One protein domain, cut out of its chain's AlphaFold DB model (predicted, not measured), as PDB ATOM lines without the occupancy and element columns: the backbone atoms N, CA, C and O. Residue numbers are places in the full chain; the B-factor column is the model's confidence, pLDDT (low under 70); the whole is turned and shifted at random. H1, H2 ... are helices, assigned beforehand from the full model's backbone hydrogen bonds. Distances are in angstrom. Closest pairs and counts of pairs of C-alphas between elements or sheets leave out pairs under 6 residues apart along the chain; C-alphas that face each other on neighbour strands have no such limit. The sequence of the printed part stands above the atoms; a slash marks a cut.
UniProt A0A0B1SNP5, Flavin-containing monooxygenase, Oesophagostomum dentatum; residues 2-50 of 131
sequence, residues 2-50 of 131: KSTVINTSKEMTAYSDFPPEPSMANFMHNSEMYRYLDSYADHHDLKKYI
ATOM      1  N   LYS A   2      39.539  54.571  -8.087       84.88
ATOM      2  CA  LYS A   2      40.085  53.912  -9.293       84.88
ATOM      3  C   LYS A   2      41.004  52.723  -9.010       84.88
ATOM      4  O   LYS A   2      41.141  51.879  -9.877       84.88
ATOM      5  N   SER A   3      41.631  52.680  -7.839       93.25
ATOM      6  CA  SER A   3      42.676  51.701  -7.504       93.25
ATOM      7  C   SER A   3      42.482  51.070  -6.124       93.25
ATOM      8  O   SER A   3      43.409  50.488  -5.571       93.25
ATOM      9  N   THR A   4      41.306  51.246  -5.519       94.62
ATOM     10  CA  THR A   4      41.038  50.737  -4.172       94.62
ATOM     11  C   THR A   4      40.867  49.225  -4.216       94.62
ATOM     12  O   THR A   4      40.103  48.715  -5.037       94.62
ATOM     13  N   VAL A   5      41.552  48.544  -3.303       96.19
ATOM     14  CA  VAL A   5      41.510  47.100  -3.062       96.19
ATOM     15  C   VAL A   5      41.104  46.902  -1.601       96.19
ATOM     16  O   VAL A   5      41.460  47.730  -0.757       96.19
ATOM     17  N   ILE A   6      40.331  45.857  -1.299       95.56
ATOM     18  CA  ILE A   6      39.999  45.542   0.098       95.56
ATOM     19  C   ILE A   6      41.260  45.185   0.884       95.56
ATOM     20  O   ILE A   6      42.176  44.554   0.366       95.56
ATOM     21  N   ASN A   7      41.313  45.594   2.146       96.56
ATOM     22  CA  ASN A   7      42.435  45.317   3.045       96.56
ATOM     23  C   ASN A   7      42.222  44.064   3.912       96.56
ATOM     24  O   ASN A   7      43.095  43.706   4.700       96.56
ATOM     25  N   THR A   8      41.078  43.401   3.767       95.94
ATOM     26  CA  THR A   8      40.720  42.137   4.413       95.94
ATOM     27  C   THR A   8      40.633  41.027   3.368       95.94
ATOM     28  O   THR A   8      40.292  41.280   2.216       95.94
ATOM     29  N   SER A   9      40.957  39.791   3.760       96.81
ATOM     30  CA  SER A   9      40.836  38.632   2.864       96.81
ATOM     31  C   SER A   9      39.376  38.399   2.454       96.81
ATOM     32  O   SER A   9      38.464  38.646   3.252       96.81
ATOM     33  N   LYS A  10      39.157  37.870   1.246       95.31
ATOM     34  CA  LYS A  10      37.837  37.518   0.707       95.31
ATOM     35  C   LYS A  10      37.063  36.580   1.635       95.31
ATOM     36  O   LYS A  10      35.899  36.836   1.904       95.31
ATOM     37  N   GLU A  11      37.744  35.603   2.234       94.50
ATOM     38  CA  GLU A  11      37.136  34.634   3.163       94.50
ATOM     39  C   GLU A  11      36.689  35.277   4.486       94.50
ATOM     40  O   GLU A  11      35.751  34.819   5.122       94.50
ATOM     41  N   MET A  12      37.341  36.370   4.897       96.00
ATOM     42  CA  MET A  12      37.003  37.100   6.128       96.00
ATOM     43  C   MET A  12      35.961  38.201   5.899       96.00
ATOM     44  O   MET A  12      35.437  38.761   6.857       96.00
ATOM     45  N   THR A  13      35.715  38.556   4.636       94.19
ATOM     46  CA  THR A  13      34.813  39.645   4.220       94.19
ATOM     47  C   THR A  13      33.490  39.109   3.669       94.19
ATOM     48  O   THR A  13      32.531  39.865   3.526       94.19
ATOM     49  N   ALA A  14      33.444  37.817   3.343       96.00
ATOM     50  CA  ALA A  14      32.279  37.134   2.808       96.00
ATOM     51  C   ALA A  14      31.061  37.225   3.736       96.00
ATOM     52  O   ALA A  14      31.182  37.249   4.963       96.00
ATOM     53  N   TYR A  15      29.876  37.201   3.132       97.19
ATOM     54  CA  TYR A  15      28.657  36.857   3.847       97.19
ATOM     55  C   TYR A  15      28.750  35.376   4.212       97.19
ATOM     56  O   TYR A  15      29.246  34.565   3.430       97.19
ATOM     57  N   SER A  16      28.310  35.022   5.418       96.81
ATOM     58  CA  SER A  16      28.533  33.690   5.996       96.81
ATOM     59  C   SER A  16      27.923  32.542   5.186       96.81
ATOM     60  O   SER A  16      28.359  31.404   5.319       96.81
ATOM     61  N   ASP A  17      26.906  32.833   4.382       97.06
ATOM     62  CA  ASP A  17      26.138  31.902   3.558       97.06
ATOM     63  C   ASP A  17      26.410  32.051   2.052       97.06
ATOM     64  O   ASP A  17      25.855  31.297   1.255       97.06
ATOM     65  N   PHE A  18      27.284  32.979   1.651       97.50
ATOM     66  CA  PHE A  18      27.566  33.257   0.245       97.50
ATOM     67  C   PHE A  18      29.063  33.533   0.024       97.50
ATOM     68  O   PHE A  18      29.504  34.684   0.056       97.50
ATOM     69  N   PRO A  19      29.884  32.487  -0.176       96.50
ATOM     70  CA  PRO A  19      31.317  32.657  -0.378       96.50
ATOM     71  C   PRO A  19      31.633  33.306  -1.744       96.50
ATOM     72  O   PRO A  19      30.953  33.024  -2.734       96.50
ATOM     73  N   PRO A  20      32.690  34.138  -1.845       95.56
ATOM     74  CA  PRO A  20      33.173  34.670  -3.117       95.56
ATOM     75  C   PRO A  20      33.663  33.558  -4.058       95.56
ATOM     76  O   PRO A  20      34.111  32.501  -3.614       95.56
ATOM     77  N   GLU A  21      33.654  33.805  -5.371       95.06
ATOM     78  CA  GLU A  21      34.128  32.817  -6.348       95.06
ATOM     79  C   GLU A  21      35.598  32.411  -6.087       95.06
ATOM     80  O   GLU A  21      36.437  33.263  -5.752       95.06
ATOM     81  N   PRO A  22      35.974  31.137  -6.313       95.12
ATOM     82  CA  PRO A  22      37.355  30.686  -6.128       95.12
ATOM     83  C   PRO A  22      38.378  31.489  -6.942       95.12
ATOM     84  O   PRO A  22      39.491  31.711  -6.467       95.12
ATOM     85  N   SER A  23      37.986  31.968  -8.127       95.56
ATOM     86  CA  SER A  23      38.809  32.756  -9.052       95.56
ATOM     87  C   SER A  23      39.061  34.201  -8.609       95.56
ATOM     88  O   SER A  23      40.026  34.803  -9.077       95.56
ATOM     89  N   MET A  24      38.229  34.769  -7.725       95.69
ATOM     90  CA  MET A  24      38.425  36.132  -7.220       95.69
ATOM     91  C   MET A  24      39.704  36.218  -6.384       95.69
ATOM     92  O   MET A  24      40.020  35.306  -5.610       95.69
ATOM     93  N   ALA A  25      40.418  37.338  -6.493       96.56
ATOM     94  CA  ALA A  25      41.618  37.578  -5.699       96.56
ATOM     95  C   ALA A  25      41.306  37.577  -4.191       96.56
ATOM     96  O   ALA A  25      40.267  38.075  -3.761       96.56
ATOM     97  N   ASN A  26      42.241  37.088  -3.366       97.44
ATOM     98  CA  ASN A  26      42.099  37.147  -1.903       97.44
ATOM     99  C   ASN A  26      41.898  38.582  -1.401       97.44
ATOM    100  O   ASN A  26      41.162  38.796  -0.446       97.44
ATOM    101  N   PHE A  27      42.517  39.554  -2.070       97.69
ATOM    102  CA  PHE A  27      42.291  40.978  -1.860       97.69
ATOM    103  C   PHE A  27      41.703  41.553  -3.148       97.69
ATOM    104  O   PHE A  27      42.426  41.914  -4.076       97.69
ATOM    105  N   MET A  28      40.377  41.563  -3.220       96.75
ATOM    106  CA  MET A  28      39.611  41.993  -4.387       96.75
ATOM    107  C   MET A  28      39.776  43.484  -4.691       96.75
ATOM    108  O   MET A  28      39.696  44.340  -3.799       96.75
ATOM    109  N   HIS A  29      39.908  43.816  -5.976       96.69
ATOM    110  CA  HIS A  29      39.720  45.196  -6.421       96.69
ATOM    111  C   HIS A  29      38.269  45.644  -6.162       96.69
ATOM    112  O   HIS A  29      37.347  44.831  -6.160       96.69
ATOM    113  N   ASN A  30      38.027  46.947  -5.970       94.94
ATOM    114  CA  ASN A  30      36.682  47.467  -5.678       94.94
ATOM    115  C   ASN A  30      35.610  47.047  -6.706       94.94
ATOM    116  O   ASN A  30      34.457  46.861  -6.330       94.94
ATOM    117  N   SER A  31      35.985  46.850  -7.973       95.44
ATOM    118  CA  SER A  31      35.071  46.356  -9.010       95.44
ATOM    119  C   SER A  31      34.679  44.890  -8.809       95.44
ATOM    120  O   SER A  31      33.540  44.527  -9.081       95.44
ATOM    121  N   GLU A  32      35.593  44.050  -8.318       95.88
ATOM    122  CA  GLU A  32      35.298  42.653  -7.977       95.88
ATOM    123  C   GLU A  32      34.436  42.564  -6.719       95.88
ATOM    124  O   GLU A  32      33.459  41.823  -6.710       95.88
ATOM    125  N   MET A  33      34.722  43.388  -5.704       96.06
ATOM    126  CA  MET A  33      33.853  43.503  -4.527       96.06
ATOM    127  C   MET A  33      32.442  43.946  -4.894       96.06
ATOM    128  O   MET A  33      31.474  43.395  -4.383       96.06
ATOM    129  N   TYR A  34      32.310  44.935  -5.783       95.81
ATOM    130  CA  TYR A  34      31.001  45.352  -6.273       95.81
ATOM    131  C   TYR A  34      30.281  44.200  -6.983       95.81
ATOM    132  O   TYR A  34      29.125  43.942  -6.673       95.81
ATOM    133  N   ARG A  35      30.971  43.464  -7.868       96.31
ATOM    134  CA  ARG A  35      30.406  42.284  -8.542       96.31
ATOM    135  C   ARG A  35      29.924  41.231  -7.543       96.31
ATOM    136  O   ARG A  35      28.847  40.677  -7.729       96.31
ATOM    137  N   TYR A  36      30.698  40.976  -6.490       97.12
ATOM    138  CA  TYR A  36      30.324  40.061  -5.414       97.12
ATOM    139  C   TYR A  36      29.050  40.523  -4.679       97.12
ATOM    140  O   TYR A  36      28.109  39.744  -4.549       97.12
ATOM    141  N   LEU A  37      28.977  41.798  -4.272       96.75
ATOM    142  CA  LEU A  37      27.796  42.359  -3.601       96.75
ATOM    143  C   LEU A  37      26.554  42.373  -4.505       96.75
ATOM    144  O   LEU A  37      25.453  42.093  -4.036       96.75
ATOM    145  N   ASP A  38      26.722  42.682  -5.792       96.69
ATOM    146  CA  ASP A  38      25.626  42.675  -6.764       96.69
ATOM    147  C   ASP A  38      25.104  41.249  -7.006       96.69
ATOM    148  O   ASP A  38      23.894  41.029  -6.998       96.69
ATOM    149  N   SER A  39      26.012  40.268  -7.091       97.19
ATOM    150  CA  SER A  39      25.665  38.845  -7.217       97.19
ATOM    151  C   SER A  39      24.944  38.317  -5.975       97.19
ATOM    152  O   SER A  39      24.009  37.534  -6.107       97.19
ATOM    153  N   TYR A  40      25.330  38.762  -4.775       97.62
ATOM    154  CA  TYR A  40      24.612  38.440  -3.537       97.62
ATOM    155  C   TYR A  40      23.180  38.995  -3.562       97.62
ATOM    156  O   TYR A  40      22.225  38.292  -3.229       97.62
ATOM    157  N   ALA A  41      23.014  40.247  -4.002       97.06
ATOM    158  CA  ALA A  41      21.697  40.864  -4.126       97.06
ATOM    159  C   ALA A  41      20.804  40.144  -5.151       97.06
ATOM    160  O   ALA A  41      19.601  40.038  -4.916       97.06
ATOM    161  N   ASP A  42      21.375  39.636  -6.246       97.38
ATOM    162  CA  ASP A  42      20.658  38.804  -7.219       97.38
ATOM    163  C   ASP A  42      20.317  37.419  -6.662       97.38
ATOM    164  O   ASP A  42      19.179  36.972  -6.786       97.38
ATOM    165  N   HIS A  43      21.272  36.753  -6.006       97.62
ATOM    166  CA  HIS A  43      21.092  35.405  -5.466       97.62
ATOM    167  C   HIS A  43      19.936  35.323  -4.461       97.62
ATOM    168  O   HIS A  43      19.154  34.374  -4.489       97.62
ATOM    169  N   HIS A  44      19.802  36.338  -3.606       96.75
ATOM    170  CA  HIS A  44      18.743  36.422  -2.597       96.75
ATOM    171  C   HIS A  44      17.531  37.260  -3.040       96.75
ATOM    172  O   HIS A  44      16.665  37.550  -2.215       96.75
ATOM    173  N   ASP A  45      17.462  37.661  -4.315       96.81
ATOM    174  CA  ASP A  45      16.362  38.453  -4.883       96.81
ATOM    175  C   ASP A  45      16.049  39.724  -4.060       96.81
ATOM    176  O   ASP A  45      14.902  40.067  -3.767       96.81
ATOM    177  N   LEU A  46      17.103  40.424  -3.627       95.94
ATOM    178  CA  LEU A  46      17.000  41.607  -2.766       95.94
ATOM    179  C   LEU A  46      16.677  42.874  -3.558       95.94
ATOM    180  O   LEU A  46      16.077  43.804  -3.017       95.94
ATOM    181  N   LYS A  47      17.053  42.922  -4.843       93.56
ATOM    182  CA  LYS A  47      16.907  44.121  -5.686       93.56
ATOM    183  C   LYS A  47      15.450  44.589  -5.798       93.56
ATOM    184  O   LYS A  47      15.222  45.792  -5.883       93.56
ATOM    185  N   LYS A  48      14.464  43.684  -5.702       94.06
ATOM    186  CA  LYS A  48      13.027  44.025  -5.723       94.06
ATOM    187  C   LYS A  48      12.562  44.888  -4.543       94.06
ATOM    188  O   LYS A  48      11.539  45.554  -4.650       94.06
ATOM    189  N   TYR A  49      13.304  44.890  -3.435       94.00
ATOM    190  CA  TYR A  49      13.003  45.704  -2.253       94.00
ATOM    191  C   TYR A  49      13.723  47.060  -2.264       94.00
ATOM    192  O   TYR A  49      13.543  47.864  -1.349       94.00
ATOM    193  N   ILE A  50      14.557  47.328  -3.276       93.50
ATOM    194  CA  ILE A  50      15.395  48.525  -3.337       93.50
ATOM    195  C   ILE A  50      14.796  49.527  -4.320       93.50
ATOM    196  O   ILE A  50      14.825  49.346  -5.535       93.50
TER     197      ILE A  50
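This is residues 2 to 50 of the 131 residues of the protein "Flavin-containing monooxygenase" of Oesophagostomum dentatum (UniProt A0A0B1SNP5). This domain has little regular structure: one helix of 14 residues, H2, runs along the longest axis, and beside it the looping residues 14 to 29 swing out and fold back. H1, a single short turn, comes before that loop. The printed part has 49 residues with two named helices, H1 then H2, and no named strand; they hold 18 residues, and the class is all helix. It is only just compact, close to loose, with a radius of gyration of the C-alphas of 11.2 A and spans of 30 by 25 by 16 A.

Start at Lys 2, then find C-alpha 10 at (37.837, 37.518, 0.707), where H1, residues 10 to 13, begins; it covers 5.1 A. H2, residues 30 to 43, runs 19.7 A from C-alpha 30 at (36.682, 47.467, -5.678) to C-alpha 43 at (21.092, 35.405, -5.466).

H1 and H2 are apart. In H2 every O i to N i+4 pair is within hydrogen-bond range; H1 is too short for such a pair, but its one O i to N i+3 pair is within range.

The C-alphas of Ser 3 and Tyr 49, the two farthest apart, are 30.7 A apart. The link from H1 to H2 is long, with 16 residues. The printed part has no cut, and no printed residue is under 70 in pLDDT.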